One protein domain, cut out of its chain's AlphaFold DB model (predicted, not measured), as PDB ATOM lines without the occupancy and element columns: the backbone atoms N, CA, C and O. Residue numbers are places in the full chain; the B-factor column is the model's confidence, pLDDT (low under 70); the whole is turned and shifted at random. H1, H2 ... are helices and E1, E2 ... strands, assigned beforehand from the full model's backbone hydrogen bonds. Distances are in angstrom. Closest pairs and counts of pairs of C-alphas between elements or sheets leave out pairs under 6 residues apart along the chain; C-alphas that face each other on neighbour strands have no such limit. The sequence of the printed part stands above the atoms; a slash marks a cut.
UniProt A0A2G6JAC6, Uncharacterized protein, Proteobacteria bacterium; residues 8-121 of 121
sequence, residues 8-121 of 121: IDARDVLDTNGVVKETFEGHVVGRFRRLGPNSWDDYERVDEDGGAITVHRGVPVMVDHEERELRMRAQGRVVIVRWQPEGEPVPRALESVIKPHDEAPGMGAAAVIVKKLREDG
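Overview. This is residues 8 to 121 of the 121 residues of an uncharacterized protein of Proteobacteria bacterium (UniProt A0A2G6JAC6). A strongly twisted sheet rolls into a small, incompletely closed barrel of E1, E5, E6, E7, E2 and E4, with the E2 and E3 hairpin extending it past one side and E8 added beside E1. Short H1 packs on the outside over E6, H2 sits by the ends of E1 and E7, and the last stretch leads away to H3 as an arm whose residues 116 to 121 stick out. The printed part has 114 residues with three named helices and eight named strands: along the chain H1 comes first, seven strands follow it, and H2, E8 and H3 come last; the one sheet is branched, its neighbour strands are antiparallel, and the class is mixed, helices and strands. The whole is compact, with a radius of gyration of the C-alphas of 15.2 A, yet elongated, spanning 51 by 33 by 23 A.

Along the chain. H1, residues 11 to 14, begins at C-alpha 11 (138.029, 117.515, 160.943). E1 is residues 18 to 20. E2, residues 24 to 34, is 26.0 A long and bends by 71 degrees at residue 27. E3 is residues 43 to 47, E4 51 to 55, E5 60 to 64 and E6 69 to 74, 15.7 A long. E7, residues 77 to 83, measures 19.1 A. H2 is residues 90 to 97 and E8 98 to 100. H3, residues 109 to 119, is 16.4 A long and ends at C-alpha 119 (149.018, 123.537, 140.440).

Arrangement. E2 has E3, beside residues 30 to 34, and E4, beside 24 to 28, on one side and E7 on the other; N 33 and O 44 are 2.9 A apart, N 26 and O 53 2.8 A, and N 32 and O 78 2.8 A. E5, E6 and E7 form a meander, each strand the antiparallel neighbour of the one before, with N 62 and O 71 at 2.9 A and N 70 and O 81 at 2.8 A. E1 has E5 on one side, N 61 to O 18 2.9 A, and E8 on the other, N 99 to O 19 2.8 A. The closest C-alphas of E1 and E4, Val 20 and Val 55, are 7.9 A apart. H1 is on the sheet at a height of 7.8 A, only just over E6, on which 3 of its C-alphas fall; Val 13 and Arg 71 are their closest C-alphas, 6.2 A. H2 is on the sheet at a height of 8.1 A, over none of its strands, but only just: 2 of its C-alphas fall on E1 and 2 on E6. H3 is not on the sheet. Every O i to N i+4 pair is within hydrogen-bond range in H3, and 3 of 4 in H2; H1 is too short for one.

Size, cuts and confidence. The C-alphas farthest apart, those of Gly 87 and Gly 121, are 53.0 A apart. The printed part has no cut and no long link. Mean pLDDT of the printed part is 70.5; 40 residues are under 70, among them 84 to 95 and 102 to 121.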
ATOM      1  N   ILE A   8     130.697 115.123 166.873       75.56
ATOM      2  CA  ILE A   8     132.077 114.987 166.392       75.56
ATOM      3  C   ILE A   8     132.324 116.067 165.343       75.56
ATOM      4  O   ILE A   8     131.554 116.167 164.383       75.56
ATOM      5  N   ASP A   9     133.402 116.832 165.520       76.88
ATOM      6  CA  ASP A   9     133.892 117.783 164.519       76.88
ATOM      7  C   ASP A   9     134.297 117.020 163.250       76.88
ATOM      8  O   ASP A   9     134.963 115.981 163.302       76.88
ATOM      9  N   ALA A  10     133.892 117.509 162.081       71.81
ATOM     10  CA  ALA A  10     134.200 116.841 160.820       71.81
ATOM     11  C   ALA A  10     135.709 116.647 160.577       71.81
ATOM     12  O   ALA A  10     136.087 115.665 159.932       71.81
ATOM     13  N   ARG A  11     136.561 117.549 161.082       70.00
ATOM     14  CA  ARG A  11     138.029 117.515 160.943       70.00
ATOM     15  C   ARG A  11     138.627 116.281 161.592       70.00
ATOM     16  O   ARG A  11     139.433 115.606 160.960       70.00
ATOM     17  N   ASP A  12     138.116 115.910 162.761       68.44
ATOM     18  CA  ASP A  12     138.537 114.721 163.505       68.44
ATOM     19  C   ASP A  12     138.300 113.413 162.735       68.44
ATOM     20  O   ASP A  12     138.738 112.341 163.144       68.44
ATOM     21  N   VAL A  13     137.552 113.468 161.632       69.00
ATOM     22  CA  VAL A  13     137.198 112.298 160.828       69.00
ATOM     23  C   VAL A  13     137.583 112.451 159.355       69.00
ATOM     24  O   VAL A  13     137.513 111.490 158.589       69.00
ATOM     25  N   LEU A  14     137.940 113.660 158.926       69.12
ATOM     26  CA  LEU A  14     138.467 113.932 157.590       69.12
ATOM     27  C   LEU A  14     139.988 113.791 157.555       69.12
ATOM     28  O   LEU A  14     140.512 113.292 156.562       69.12
ATOM     29  N   ASP A  15     140.669 114.170 158.636       74.25
ATOM     30  CA  ASP A  15     142.124 114.128 158.747       74.25
ATOM     31  C   ASP A  15     142.568 112.860 159.493       74.25
ATOM     32  O   ASP A  15     142.931 112.873 160.669       74.25
ATOM     33  N   THR A  16     142.505 111.718 158.805       80.81
ATOM     34  CA  THR A  16     142.949 110.429 159.361       80.81
ATOM     35  C   THR A  16     144.459 110.419 159.599       80.81
ATOM     36  O   THR A  16     145.226 110.799 158.716       80.81
ATOM     37  N   ASN A  17     144.895 109.926 160.761       81.94
ATOM     38  CA  ASN A  17     146.309 109.857 161.155       81.94
ATOM     39  C   ASN A  17     146.924 108.453 160.989       81.94
ATOM     40  O   ASN A  17     148.122 108.271 161.209       81.94
ATOM     41  N   GLY A  18     146.150 107.466 160.531       83.50
ATOM     42  CA  GLY A  18     146.672 106.141 160.228       83.50
ATOM     43  C   GLY A  18     145.823 105.323 159.266       83.50
ATOM     44  O   GLY A  18     144.718 105.691 158.865       83.50
ATOM     45  N   VAL A  19     146.362 104.162 158.905       85.50
ATOM     46  CA  VAL A  19     145.700 103.156 158.075       85.50
ATOM     47  C   VAL A  19     145.861 101.775 158.692       85.50
ATOM     48  O   VAL A  19     146.932 101.412 159.178       85.50
ATOM     49  N   VAL A  20     144.804 100.972 158.651       81.69
ATOM     50  CA  VAL A  20     144.815  99.607 159.183       81.69
ATOM     51  C   VAL A  20     145.745  98.718 158.340       81.69
ATOM     52  O   VAL A  20     145.528  98.529 157.142       81.69
ATOM     53  N   LYS A  21     146.802  98.172 158.952       85.88
ATOM     54  CA  LYS A  21     147.768  97.229 158.355       85.88
ATOM     55  C   LYS A  21     147.228  95.805 158.296       85.88
ATOM     56  O   LYS A  21     147.502  95.105 157.324       85.88
ATOM     57  N   GLU A  22     146.479  95.394 159.314       80.44
ATOM     58  CA  GLU A  22     145.970  94.033 159.486       80.44
ATOM     59  C   GLU A  22     144.506  94.070 159.916       80.44
ATOM     60  O   GLU A  22     144.108  94.936 160.687       80.44
ATOM     61  N   THR A  23     143.700  93.150 159.391       81.94
ATOM     62  CA  THR A  23     142.284  93.044 159.762       81.94
ATOM     63  C   THR A  23     142.157  92.651 161.233       81.94
ATOM     64  O   THR A  23     142.854  91.738 161.673       81.94
ATOM     65  N   PHE A  24     141.250  93.289 161.969       82.06
ATOM     66  CA  PHE A  24     140.996  92.989 163.379       82.06
ATOM     67  C   PHE A  24     139.507  93.105 163.727       82.06
ATOM     68  O   PHE A  24     138.726  93.704 162.986       82.06
ATOM     69  N   GLU A  25     139.129  92.541 164.871       82.00
ATOM     70  CA  GLU A  25     137.788  92.670 165.438       82.00
ATOM     71  C   GLU A  25     137.741  93.851 166.409       82.00
ATOM     72  O   GLU A  25     138.588  93.996 167.291       82.00
ATOM     73  N   GLY A  26     136.740  94.707 166.249       82.69
ATOM     74  CA  GLY A  26     136.478  95.832 167.131       82.69
ATOM     75  C   GLY A  26     135.019  95.871 167.557       82.69
ATOM     76  O   GLY A  26     134.187  95.087 167.105       82.69
ATOM     77  N   HIS A  27     134.695  96.817 168.426       83.50
ATOM     78  CA  HIS A  27     133.336  97.037 168.901       83.50
ATOM     79  C   HIS A  27     132.896  98.462 168.590       83.50
ATOM     80  O   HIS A  27     133.574  99.417 168.959       83.50
ATOM     81  N   VAL A  28     131.765  98.630 167.912       84.25
ATOM     82  CA  VAL A  28     131.222  99.956 167.602       84.25
ATOM     83  C   VAL A  28     130.608 100.566 168.856       84.25
ATOM     84  O   VAL A  28     129.551 100.129 169.293       84.25
ATOM     85  N   VAL A  29     131.227 101.620 169.384       83.19
ATOM     86  CA  VAL A  29     130.746 102.377 170.561       83.19
ATOM     87  C   VAL A  29     130.020 103.670 170.173       83.19
ATOM     88  O   VAL A  29     129.646 104.489 171.012       83.19
ATOM     89  N   GLY A  30     129.845 103.895 168.870       83.94
ATOM     90  CA  GLY A  30     128.978 104.951 168.383       83.94
ATOM     91  C   GLY A  30     128.884 105.014 166.866       83.94
ATOM     92  O   GLY A  30     129.870 104.820 166.150       83.94
ATOM     93  N   ARG A  31     127.689 105.328 166.363       83.88
ATOM     94  CA  ARG A  31     127.467 105.686 164.955       83.88
ATOM     95  C   ARG A  31     126.973 107.111 164.875       83.88
ATOM     96  O   ARG A  31     126.086 107.499 165.629       83.88
ATOM     97  N   PHE A  32     127.504 107.862 163.925       85.69
ATOM     98  CA  PHE A  32     127.204 109.269 163.768       85.69
ATOM     99  C   PHE A  32     126.841 109.572 162.318       85.69
ATOM    100  O   PHE A  32     127.453 109.056 161.373       85.69
ATOM    101  N   ARG A  33     125.819 110.407 162.136       84.31
ATOM    102  CA  ARG A  33     125.401 110.905 160.823       84.31
ATOM    103  C   ARG A  33     125.813 112.356 160.679       84.31
ATOM    104  O   ARG A  33     125.845 113.091 161.659       84.31
ATOM    105  N   ARG A  34     126.108 112.755 159.449       85.62
ATOM    106  CA  ARG A  34     126.427 114.142 159.123       85.62
ATOM    107  C   ARG A  34     125.185 115.019 159.293       85.62
ATOM    108  O   ARG A  34     124.111 114.619 158.842       85.62
ATOM    109  N   LEU A  35     125.344 116.188 159.907       83.81
ATOM    110  CA  LEU A  35     124.255 117.128 160.184       83.81
ATOM    111  C   LEU A  35     123.778 117.892 158.946       83.81
ATOM    112  O   LEU A  35     122.623 118.308 158.891       83.81
ATOM    113  N   GLY A  36     124.637 118.048 157.939       83.12
ATOM    114  CA  GLY A  36     124.310 118.794 156.730       83.12
ATOM    115  C   GLY A  36     124.890 118.204 155.439       83.12
ATOM    116  O   GLY A  36     125.441 117.093 155.419       83.12
ATOM    117  N   PRO A  37     124.691 118.898 154.306       80.62
ATOM    118  CA  PRO A  37     125.128 118.439 152.993       80.62
ATOM    119  C   PRO A  37     126.635 118.626 152.741       80.62
ATOM    120  O   PRO A  37     127.187 117.926 151.886       80.62
ATOM    121  N   ASN A  38     127.311 119.519 153.468       80.00
ATOM    122  CA  ASN A  38     128.727 119.823 153.281       80.00
ATOM    123  C   ASN A  38     129.600 118.739 153.911       80.00
ATOM    124  O   ASN A  38     129.298 118.200 154.969       80.00
ATOM    125  N   SER A  39     130.738 118.426 153.289       70.12
ATOM    126  CA  SER A  39     131.688 117.431 153.812       70.12
ATOM    127  C   SER A  39     132.269 117.785 155.182       70.12
ATOM    128  O   SER A  39     132.689 116.867 155.889       70.12
ATOM    129  N   TRP A  40     132.277 119.079 155.503       78.38
ATOM    130  CA  TRP A  40     132.802 119.696 156.721       78.38
ATOM    131  C   TRP A  40     131.740 119.929 157.799       78.38
ATOM    132  O   TRP A  40     132.070 120.494 158.833       78.38
ATOM    133  N   ASP A  41     130.486 119.538 157.556       80.44
ATOM    134  CA  ASP A  41     129.457 119.626 158.589       80.44
ATOM    135  C   ASP A  41     129.715 118.578 159.673       80.44
ATOM    136  O   ASP A  41     130.087 117.435 159.376       80.44
ATOM    137  N   ASP A  42     129.452 118.970 160.915       84.50
ATOM    138  CA  ASP A  42     129.611 118.121 162.086       84.50
ATOM    139  C   ASP A  42     128.715 116.881 162.036       84.50
ATOM    140  O   ASP A  42     127.754 116.762 161.265       84.50
ATOM    141  N   TYR A  43     129.044 115.934 162.903       83.12
ATOM    142  CA  TYR A  43     128.360 114.662 163.014       83.12
ATOM    143  C   TYR A  43     127.610 114.570 164.339       83.12
ATOM    144  O   TYR A  43     128.180 114.827 165.395       83.12
ATOM    145  N   GLU A  44     126.351 114.141 164.300       86.56
ATOM    146  CA  GLU A  44     125.562 113.844 165.499       86.56
ATOM    147  C   GLU A  44     125.451 112.339 165.729       86.56
ATOM    148  O   GLU A  44     125.352 111.551 164.780       86.56
ATOM    149  N   ARG A  45     125.448 111.934 166.999       84.88
ATOM    150  CA  ARG A  45     125.311 110.530 167.384       84.88
ATOM    151  C   ARG A  45     123.898 110.014 167.100       84.88
ATOM    152  O   ARG A  45     122.914 110.624 167.497       84.88
ATOM    153  N   VAL A  46     123.819 108.852 166.457       86.44
ATOM    154  CA  VAL A  46     122.575 108.158 166.079       86.44
ATOM    155  C   VAL A  46     122.395 106.851 166.852       86.44
ATOM    156  O   VAL A  46     121.266 106.428 167.070       86.44
ATOM    157  N   ASP A  47     123.493 106.209 167.255       81.50
ATOM    158  CA  ASP A  47     123.506 104.899 167.919       81.50
ATOM    159  C   ASP A  47     124.706 104.809 168.880       81.50
ATOM    160  O   ASP A  47     125.736 105.438 168.615       81.50
ATOM    161  N   GLU A  48     124.573 104.055 169.973       74.06
ATOM    162  CA  GLU A  48     125.550 103.948 171.075       74.06
ATOM    163  C   GLU A  48     126.360 102.655 171.076       74.06
ATOM    164  O   GLU A  48     127.462 102.650 171.610       74.06
ATOM    165  N   ASP A  49     125.854 101.572 170.490       74.94
ATOM    166  CA  ASP A  49     126.476 100.258 170.656       74.94
ATOM    167  C   ASP A  49     126.221  99.397 169.422       74.94
ATOM    168  O   ASP A  49     125.476  98.421 169.430       74.94
ATOM    169  N   GLY A  50     126.803  99.806 168.294       75.69
ATOM    170  CA  GLY A  50     126.567  99.184 166.991       75.69
ATOM    171  C   GLY A  50     127.016  97.717 166.883       75.69
ATOM    172  O   GLY A  50     126.865  97.147 165.799       75.69
ATOM    173  N   GLY A  51     127.545  97.139 167.969       83.44
ATOM    174  CA  GLY A  51     127.972  95.753 168.112       83.44
ATOM    175  C   GLY A  51     129.390  95.491 167.614       83.44
ATOM    176  O   GLY A  51     130.128  96.408 167.240       83.44
ATOM    177  N   ALA A  52     129.764  94.212 167.600       83.06
ATOM    178  CA  ALA A  52     131.034  93.759 167.046       83.06
ATOM    179  C   ALA A  52     131.123  94.045 165.536       83.06
ATOM    180  O   ALA A  52     130.135  93.933 164.803       83.06
ATOM    181  N   ILE A  53     132.317  94.410 165.077       83.31
ATOM    182  CA  ILE A  53     132.621  94.683 163.675       83.31
ATOM    183  C   ILE A  53     134.019  94.182 163.318       83.31
ATOM    184  O   ILE A  53     134.981  94.406 164.048       83.31
ATOM    185  N   THR A  54     134.145  93.614 162.124       83.25
ATOM    186  CA  THR A  54     135.443  93.356 161.504       83.25
ATOM    187  C   THR A  54     135.937  94.617 160.794       83.25
ATOM    188  O   THR A  54     135.306  95.106 159.852       83.25
ATOM    189  N   VAL A  55     137.085  95.145 161.211       82.62
ATOM    190  CA  VAL A  55     137.761  96.260 160.542       82.62
ATOM    191  C   VAL A  55     138.806  95.700 159.588       82.62
ATOM    192  O   VAL A  55     139.774  95.069 160.002       82.62
ATOM    193  N   HIS A  56     138.617  95.929 158.290       82.44
ATOM    194  CA  HIS A  56     139.503  95.398 157.259       82.44
ATOM    195  C   HIS A  56     140.786  96.219 157.084       82.44
ATOM    196  O   HIS A  56     140.823  97.434 157.286       82.44
ATOM    197  N   ARG A  57     141.842  95.549 156.613       83.50
ATOM    198  CA  ARG A  57     143.073  96.196 156.142       83.50
ATOM    199  C   ARG A  57     142.788  97.290 155.101       83.50
ATOM    200  O   ARG A  57     141.958  97.119 154.214       83.50
ATOM    201  N   GLY A  58     143.553  98.379 155.167       79.00
ATOM    202  CA  GLY A  58     143.498  99.499 154.225       79.00
ATOM    203  C   GLY A  58     142.471 100.569 154.588       79.00
ATOM    204  O   GLY A  58     142.425 101.605 153.931       79.00
ATOM    205  N   VAL A  59     141.675 100.348 155.635       82.81
ATOM    206  CA  VAL A  59     140.737 101.345 156.151       82.81
ATOM    207  C   VAL A  59     141.518 102.521 156.755       82.81
ATOM    208  O   VAL A  59     142.371 102.292 157.618       82.81
ATOM    209  N   PRO A  60     141.256 103.767 156.322       83.56
ATOM    210  CA  PRO A  60     141.835 104.950 156.939       83.56
ATOM    211  C   PRO A  60     141.097 105.264 158.245       83.56
ATOM    212  O   PRO A  60     139.864 105.202 158.311       83.56
ATOM    213  N   VAL A  61     141.857 105.585 159.287       82.06
ATOM    214  CA  VAL A  61     141.350 105.788 160.647       82.06
ATOM    215  C   VAL A  61     141.983 107.020 161.278       82.06
ATOM    216  O   VAL A  61     143.153 107.326 161.047       82.06
ATOM    217  N   MET A  62     141.208 107.728 162.092       84.69
ATOM    218  CA  MET A  62     141.752 108.652 163.075       84.69
ATOM    219  C   MET A  62     141.828 107.915 164.411       84.69
ATOM    220  O   MET A  62     140.815 107.442 164.929       84.69
ATOM    221  N   VAL A  63     143.045 107.757 164.920       80.19
ATOM    222  CA  VAL A  63     143.323 107.196 166.237       80.19
ATOM    223  C   VAL A  63     143.270 108.321 167.255       80.19
ATOM    224  O   VAL A  63     144.118 109.217 167.240       80.19
ATOM    225  N   ASP A  64     142.297 108.238 168.151       78.69
ATOM    226  CA  ASP A  64     142.224 109.057 169.348       78.69
ATOM    227  C   ASP A  64     142.950 108.322 170.480       78.69
ATOM    228  O   ASP A  64     142.459 107.333 171.035       78.69
ATOM    229  N   HIS A  65     144.165 108.772 170.790       68.19
ATOM    230  CA  HIS A  65     144.995 108.154 171.821       68.19
ATOM    231  C   HIS A  65     144.514 108.464 173.245       68.19
ATOM    232  O   HIS A  65     144.810 107.685 174.156       68.19
ATOM    233  N   GLU A  66     143.784 109.565 173.442       69.06
ATOM    234  CA  GLU A  66     143.262 109.965 174.751       69.06
ATOM    235  C   GLU A  66     142.051 109.105 175.116       69.06
ATOM    236  O   GLU A  66     142.015 108.498 176.190       69.06
ATOM    237  N   GLU A  67     141.103 108.973 174.186       67.06
ATOM    238  CA  GLU A  67     139.875 108.198 174.393       67.06
ATOM    239  C   GLU A  67     140.020 106.716 174.017       67.06
ATOM    240  O   GLU A  67     139.132 105.912 174.309       67.06
ATOM    241  N   ARG A  68     141.167 106.325 173.437       71.56
ATOM    242  CA  ARG A  68     141.467 104.956 172.975       71.56
ATOM    243  C   ARG A  68     140.458 104.456 171.939       71.56
ATOM    244  O   ARG A  68     140.038 103.295 171.952       71.56
ATOM    245  N   GLU A  69     140.064 105.354 171.050       80.69
ATOM    246  CA  GLU A  69     138.981 105.165 170.094       80.69
ATOM    247  C   GLU A  69     139.485 105.332 168.658       80.69
ATOM    248  O   GLU A  69     140.383 106.118 168.365       80.69
ATOM    249  N   LEU A  70     138.896 104.566 167.744       82.38
ATOM    250  CA  LEU A  70     139.181 104.622 166.318       82.38
ATOM    251  C   LEU A  70     137.989 105.244 165.615       82.38
ATOM    252  O   LEU A  70     136.900 104.668 165.606       82.38
ATOM    253  N   ARG A  71     138.181 106.410 165.004       86.00
ATOM    254  CA  ARG A  71     137.135 107.085 164.235       86.00
ATOM    255  C   ARG A  71     137.334 106.777 162.756       86.00
ATOM    256  O   ARG A  71     138.413 106.984 162.205       86.00
ATOM    257  N   MET A  72     136.297 106.250 162.107       83.88
ATOM    258  CA  MET A  72     136.361 105.801 160.713       83.88
ATOM    259  C   MET A  72     135.173 106.320 159.906       83.88
ATOM    260  O   MET A  72     134.080 106.518 160.445       83.88
ATOM    261  N   ARG A  73     135.356 106.473 158.590       79.81
ATOM    262  CA  ARG A  73     134.265 106.790 157.657       79.81
ATOM    263  C   ARG A  73     133.769 105.553 156.924       79.81
ATOM    264  O   ARG A  73     134.541 104.846 156.288       79.81
ATOM    265  N   ALA A  74     132.455 105.366 156.924       71.12
ATOM    266  CA  ALA A  74     131.781 104.342 156.140       71.12
ATOM    267  C   ALA A  74     130.527 104.935 155.485       71.12
ATOM    268  O   ALA A  74     129.593 105.337 156.173       71.12
ATOM    269  N   GLN A  75     130.502 105.009 154.147       68.06
ATOM    270  CA  GLN A  75     129.327 105.435 153.361       68.06
ATOM    271  C   GLN A  75     128.706 106.776 153.823       68.06
ATOM    272  O   GLN A  75     127.493 106.904 153.971       68.06
ATOM    273  N   GLY A  76     129.542 107.784 154.101       66.06
ATOM    274  CA  GLY A  76     129.093 109.105 154.571       66.06
ATOM    275  C   GLY A  76     128.712 109.174 156.056       66.06
ATOM    276  O   GLY A  76     128.327 110.239 156.537       66.06
ATOM    277  N   ARG A  77     128.851 108.067 156.790       71.81
ATOM    278  CA  ARG A  77     128.689 107.987 158.244       71.81
ATOM    279  C   ARG A  77     130.044 107.913 158.924       71.81
ATOM    280  O   ARG A  77     131.023 107.464 158.324       71.81
ATOM    281  N   VAL A  78     130.061 108.318 160.184       79.44
ATOM    282  CA  VAL A  78     131.203 108.139 161.074       79.44
ATOM    283  C   VAL A  78     130.883 107.025 162.050       79.44
ATOM    284  O   VAL A  78     129.776 106.949 162.583       79.44
ATOM    285  N   VAL A  79     131.846 106.138 162.251       82.44
ATOM    286  CA  VAL A  79     131.760 105.042 163.210       82.44
ATOM    287  C   VAL A  79     132.929 105.185 164.168       82.44
ATOM    288  O   VAL A  79     134.068 105.319 163.721       82.44
ATOM    289  N   ILE A  80     132.640 105.174 165.466       83.56
ATOM    290  CA  ILE A  80     133.657 105.050 166.504       83.56
ATOM    291  C   ILE A  80     133.739 103.580 166.894       83.56
ATOM    292  O   ILE A  80     132.742 102.973 167.293       83.56
ATOM    293  N   VAL A  81     134.934 103.019 166.769       80.44
ATOM    294  CA  VAL A  81     135.247 101.637 167.109       80.44
ATOM    295  C   VAL A  81     136.228 101.631 168.273       80.44
ATOM    296  O   VAL A  81     137.267 102.286 168.232       80.44
ATOM    297  N   ARG A  82     135.909 100.870 169.313       81.88
ATOM    298  CA  ARG A  82     136.835 100.529 170.387       81.88
ATOM    299  C   ARG A  82     137.512  99.201 170.065       81.88
ATOM    300  O   ARG A  82     136.874  98.274 169.567       81.88
ATOM    301  N   TRP A  83     138.808  99.123 170.344       71.81
ATOM    302  CA  TRP A  83     139.590  97.896 170.195       71.81
ATOM    303  C   TRP A  83     139.098  96.776 171.133       71.81
ATOM    304  O   TRP A  83     138.705  97.050 172.267       71.81
ATOM    305  N   GLN A  84     139.175  95.524 170.669       69.94
ATOM    306  CA  GLN A  84     138.936  94.287 171.428       69.94
ATOM    307  C   GLN A  84     140.146  93.341 171.242       69.94
ATOM    308  O   GLN A  84     140.706  93.317 170.144       69.94
ATOM    309  N   PRO A  85     140.557  92.542 172.250       56.47
ATOM    310  CA  PRO A  85     139.865  92.266 173.513       56.47
ATOM    311  C   PRO A  85     140.051  93.343 174.596       56.47
ATOM    312  O   PRO A  85     141.080  94.021 174.668       56.47
ATOM    313  N   GLU A  86     139.059  93.468 175.481       56.44
ATOM    314  CA  GLU A  86     139.166  94.268 176.706       56.44
ATOM    315  C   GLU A  86     140.292  93.728 177.609       56.44
ATOM    316  O   GLU A  86     140.251  92.582 178.053       56.44
ATOM    317  N   GLY A  87     141.308  94.551 177.895       54.34
ATOM    318  CA  GLY A  87     142.378  94.216 178.847       54.34
ATOM    319  C   GLY A  87     143.805  94.390 178.324       54.34
ATOM    320  O   GLY A  87     144.727  94.492 179.133       54.34
ATOM    321  N   GLU A  88     144.007  94.501 177.010       56.97
ATOM    322  CA  GLU A  88     145.313  94.882 176.465       56.97
ATOM    323  C   GLU A  88     145.491  96.407 176.440       56.97
ATOM    324  O   GLU A  88     144.558  97.152 176.113       56.97
ATOM    325  N   PRO A  89     146.685  96.921 176.789       56.47
ATOM    326  CA  PRO A  89     146.974  98.336 176.645       56.47
ATOM    327  C   PRO A  89     146.914  98.719 175.160       56.47
ATOM    328  O   PRO A  89     147.809  98.399 174.379       56.47
ATOM    329  N   VAL A  90     145.858  99.461 174.816       58.62
ATOM    330  CA  VAL A  90     145.515  99.953 173.471       58.62
ATOM    331  C   VAL A  90     146.705 100.496 172.659       58.62
ATOM    332  O   VAL A  90     146.774 100.158 171.482       58.62
ATOM    333  N   PRO A  91     147.681 101.245 173.218       55.94
ATOM    334  CA  PRO A  91     148.787 101.774 172.418       55.94
ATOM    335  C   PRO A  91     149.578 100.681 171.687       55.94
ATOM    336  O   PRO A  91     149.761 100.761 170.479       55.94
ATOM    337  N   ARG A  92     149.944  99.599 172.383       59.06
ATOM    338  CA  ARG A  92     150.860  98.586 171.839       59.06
ATOM    339  C   ARG A  92     150.198  97.679 170.795       59.06
ATOM    340  O   ARG A  92     150.866  97.215 169.875       59.06
ATOM    341  N   ALA A  93     148.896  97.433 170.947       62.59
ATOM    342  CA  ALA A  93     148.095  96.649 170.008       62.59
ATOM    343  C   ALA A  93     147.672  97.477 168.782       62.59
ATOM    344  O   ALA A  93     147.686  96.977 167.662       62.59
ATOM    345  N   LEU A  94     147.366  98.769 168.951       67.94
ATOM    346  CA  LEU A  94     147.106  99.641 167.805       67.94
ATOM    347  C   LEU A  94     148.371  99.870 166.972       67.94
ATOM    348  O   LEU A  94     148.288  99.881 165.751       67.94
ATOM    349  N   GLU A  95     149.550  99.985 167.585       68.69
ATOM    350  CA  GLU A  95     150.819 100.121 166.855       68.69
ATOM    351  C   GLU A  95     151.147  98.906 165.961       68.69
ATOM    352  O   GLU A  95     151.758  99.065 164.892       68.69
ATOM    353  N   SER A  96     150.725  97.696 166.355       71.19
ATOM    354  CA  SER A  96     150.918  96.489 165.542       71.19
ATOM    355  C   SER A  96     149.960  96.443 164.347       71.19
ATOM    356  O   SER A  96     150.397  96.133 163.237       71.19
ATOM    357  N   VAL A  97     148.698  96.848 164.527       75.75
ATOM    358  CA  VAL A  97     147.660  96.752 163.484       75.75
ATOM    359  C   VAL A  97     147.412  98.036 162.692       75.75
ATOM    360  O   VAL A  97     146.764  97.982 161.650       75.75
ATOM    361  N   ILE A  98     147.938  99.186 163.117       79.75
ATOM    362  CA  ILE A  98     147.781 100.485 162.446       79.75
ATOM    363  C   ILE A  98     149.143 100.994 162.003       79.75
ATOM    364  O   ILE A  98     150.125 101.005 162.745       79.75
ATOM    365  N   LYS A  99     149.226 101.413 160.744       82.69
ATOM    366  CA  LYS A  99     150.340 102.192 160.226       82.69
ATOM    367  C   LYS A  99     150.008 103.649 160.491       82.69
ATOM    368  O   LYS A  99     149.057 104.121 159.865       82.69
ATOM    369  N   PRO A 100     150.745 104.359 161.362       77.06
ATOM    370  CA  PRO A 100     150.635 105.805 161.357       77.06
ATOM    371  C   PRO A 100     150.986 106.282 159.947       77.06
ATOM    372  O   PRO A 100     151.869 105.716 159.288       77.06
ATOM    373  N   HIS A 101     150.276 107.287 159.451       74.38
ATOM    374  CA  HIS A 101     150.859 108.072 158.377       74.38
ATOM    375  C   HIS A 101     152.161 108.629 158.955       74.38
ATOM    376  O   HIS A 101     152.112 109.244 160.015       74.38
ATOM    377  N   ASP A 102     153.312 108.310 158.349       53.31
ATOM    378  CA  ASP A 102     154.591 108.848 158.810       53.31
ATOM    379  C   ASP A 102     154.403 110.351 159.038       53.31
ATOM    380  O   ASP A 102     153.994 111.065 158.114       53.31
ATOM    381  N   GLU A 103     154.672 110.832 160.255       46.59
ATOM    382  CA  GLU A 103     154.947 112.246 160.480       46.59
ATOM    383  C   GLU A 103     156.252 112.556 159.739       46.59
ATOM    384  O   GLU A 103     157.329 112.681 160.318       46.59
ATOM    385  N   ALA A 104     156.185 112.651 158.412       38.19
ATOM    386  CA  ALA A 104     157.138 113.459 157.693       38.19
ATOM    387  C   ALA A 104     157.008 114.872 158.290       38.19
ATOM    388  O   ALA A 104     155.894 115.412 158.308       38.19
ATOM    389  N   PRO A 105     158.088 115.489 158.803       39.72
ATOM    390  CA  PRO A 105     158.036 116.885 159.204       39.72
ATOM    391  C   PRO A 105     157.739 117.718 157.946       39.72
ATOM    392  O   PRO A 105     158.616 117.969 157.123       39.72
ATOM    393  N   GLY A 106     156.468 118.090 157.775       36.31
ATOM    394  CA  GLY A 106     155.901 118.691 156.564       36.31
ATOM    395  C   GLY A 106     155.097 117.650 155.781       36.31
ATOM    396  O   GLY A 106     155.654 116.819 155.081       36.31
ATOM    397  N   MET A 107     153.771 117.617 155.845       35.59
ATOM    398  CA  MET A 107     152.839 118.709 155.591       35.59
ATOM    399  C   MET A 107     151.518 118.386 156.300       35.59
ATOM    400  O   MET A 107     150.815 117.469 155.883       35.59
ATOM    401  N   GLY A 108     151.151 119.144 157.337       36.19
ATOM    402  CA  GLY A 108     149.784 119.098 157.868       36.19
ATOM    403  C   GLY A 108     148.755 119.469 156.790       36.19
ATOM    404  O   GLY A 108     149.126 119.988 155.734       36.19
ATOM    405  N   ALA A 109     147.464 119.255 157.056       37.75
ATOM    406  CA  ALA A 109     146.355 119.512 156.121       37.75
ATOM    407  C   ALA A 109     146.447 120.871 155.386       37.75
ATOM    408  O   ALA A 109     146.126 120.972 154.200       37.75
ATOM    409  N   ALA A 110     146.999 121.900 156.039       38.25
ATOM    410  CA  ALA A 110     147.278 123.204 155.435       38.25
ATOM    411  C   ALA A 110     148.188 123.138 154.192       38.25
ATOM    412  O   ALA A 110     147.966 123.857 153.222       38.25
ATOM    413  N   ALA A 111     149.197 122.273 154.175       31.41
ATOM    414  CA  ALA A 111     150.166 122.221 153.090       31.41
ATOM    415  C   ALA A 111     149.735 121.298 151.929       31.41
ATOM    416  O   ALA A 111     150.120 121.548 150.785       31.41
ATOM    417  N   VAL A 112     148.809 120.356 152.167       37.72
ATOM    418  CA  VAL A 112     148.076 119.656 151.090       37.72
ATOM    419  C   VAL A 112     147.158 120.627 150.331       37.72
ATOM    420  O   VAL A 112     147.106 120.595 149.100       37.72
ATOM    421  N   ILE A 113     146.490 121.544 151.041       39.53
ATOM    422  CA  ILE A 113     145.620 122.574 150.441       39.53
ATOM    423  C   ILE A 113     146.440 123.593 149.633       39.53
ATOM    424  O   ILE A 113     146.070 123.936 148.509       39.53
ATOM    425  N   VAL A 114     147.585 124.038 150.162       36.44
ATOM    426  CA  VAL A 114     148.462 125.006 149.476       36.44
ATOM    427  C   VAL A 114     149.059 124.437 148.187       36.44
ATOM    428  O   VAL A 114     149.232 125.186 147.227       36.44
ATOM    429  N   LYS A 115     149.355 123.131 148.127       36.47
ATOM    430  CA  LYS A 115     149.914 122.524 146.912       36.47
ATOM    431  C   LYS A 115     148.897 122.488 145.765       36.47
ATOM    432  O   LYS A 115     149.224 122.937 144.673       36.47
ATOM    433  N   LYS A 116     147.648 122.086 146.034       41.66
ATOM    434  CA  LYS A 116     146.575 122.093 145.020       41.66
ATOM    435  C   LYS A 116     146.296 123.488 144.452       41.66
ATOM    436  O   LYS A 116     146.122 123.633 143.254       41.66
ATOM    437  N   LEU A 117     146.329 124.528 145.287       43.16
ATOM    438  CA  LEU A 117     146.103 125.908 144.834       43.16
ATOM    439  C   LEU A 117     147.223 126.476 143.947       43.16
ATOM    440  O   LEU A 117     147.006 127.490 143.294       43.16
ATOM    441  N   ARG A 118     148.416 125.867 143.933       44.28
ATOM    442  CA  ARG A 118     149.536 126.298 143.080       44.28
ATOM    443  C   ARG A 118     149.656 125.514 141.774       44.28
ATOM    444  O   ARG A 118     150.397 125.953 140.907       44.28
ATOM    445  N   GLU A 119     148.988 124.370 141.653       45.75
ATOM    446  CA  GLU A 119     149.018 123.537 140.440       45.75
ATOM    447  C   GLU A 119     147.851 123.856 139.480       45.75
ATOM    448  O   GLU A 119     147.948 123.559 138.294       45.75
ATOM    449  N   ASP A 120     146.795 124.518 139.969       46.62
ATOM    450  CA  ASP A 120     145.625 124.984 139.200       46.62
ATOM    451  C   ASP A 120     145.660 126.500 138.865       46.62
ATOM    452  O   ASP A 120     144.645 127.069 138.451       46.62
ATOM    453  N   GLY A 121     146.803 127.171 139.071       38.97
ATOM    454  CA  GLY A 121     147.015 128.605 138.809       38.97
ATOM    455  C   GLY A 121     148.017 128.879 137.699       38.97
ATOM    456  O   GLY A 121     149.088 128.234 137.712       38.97
TER     457      GLY A 121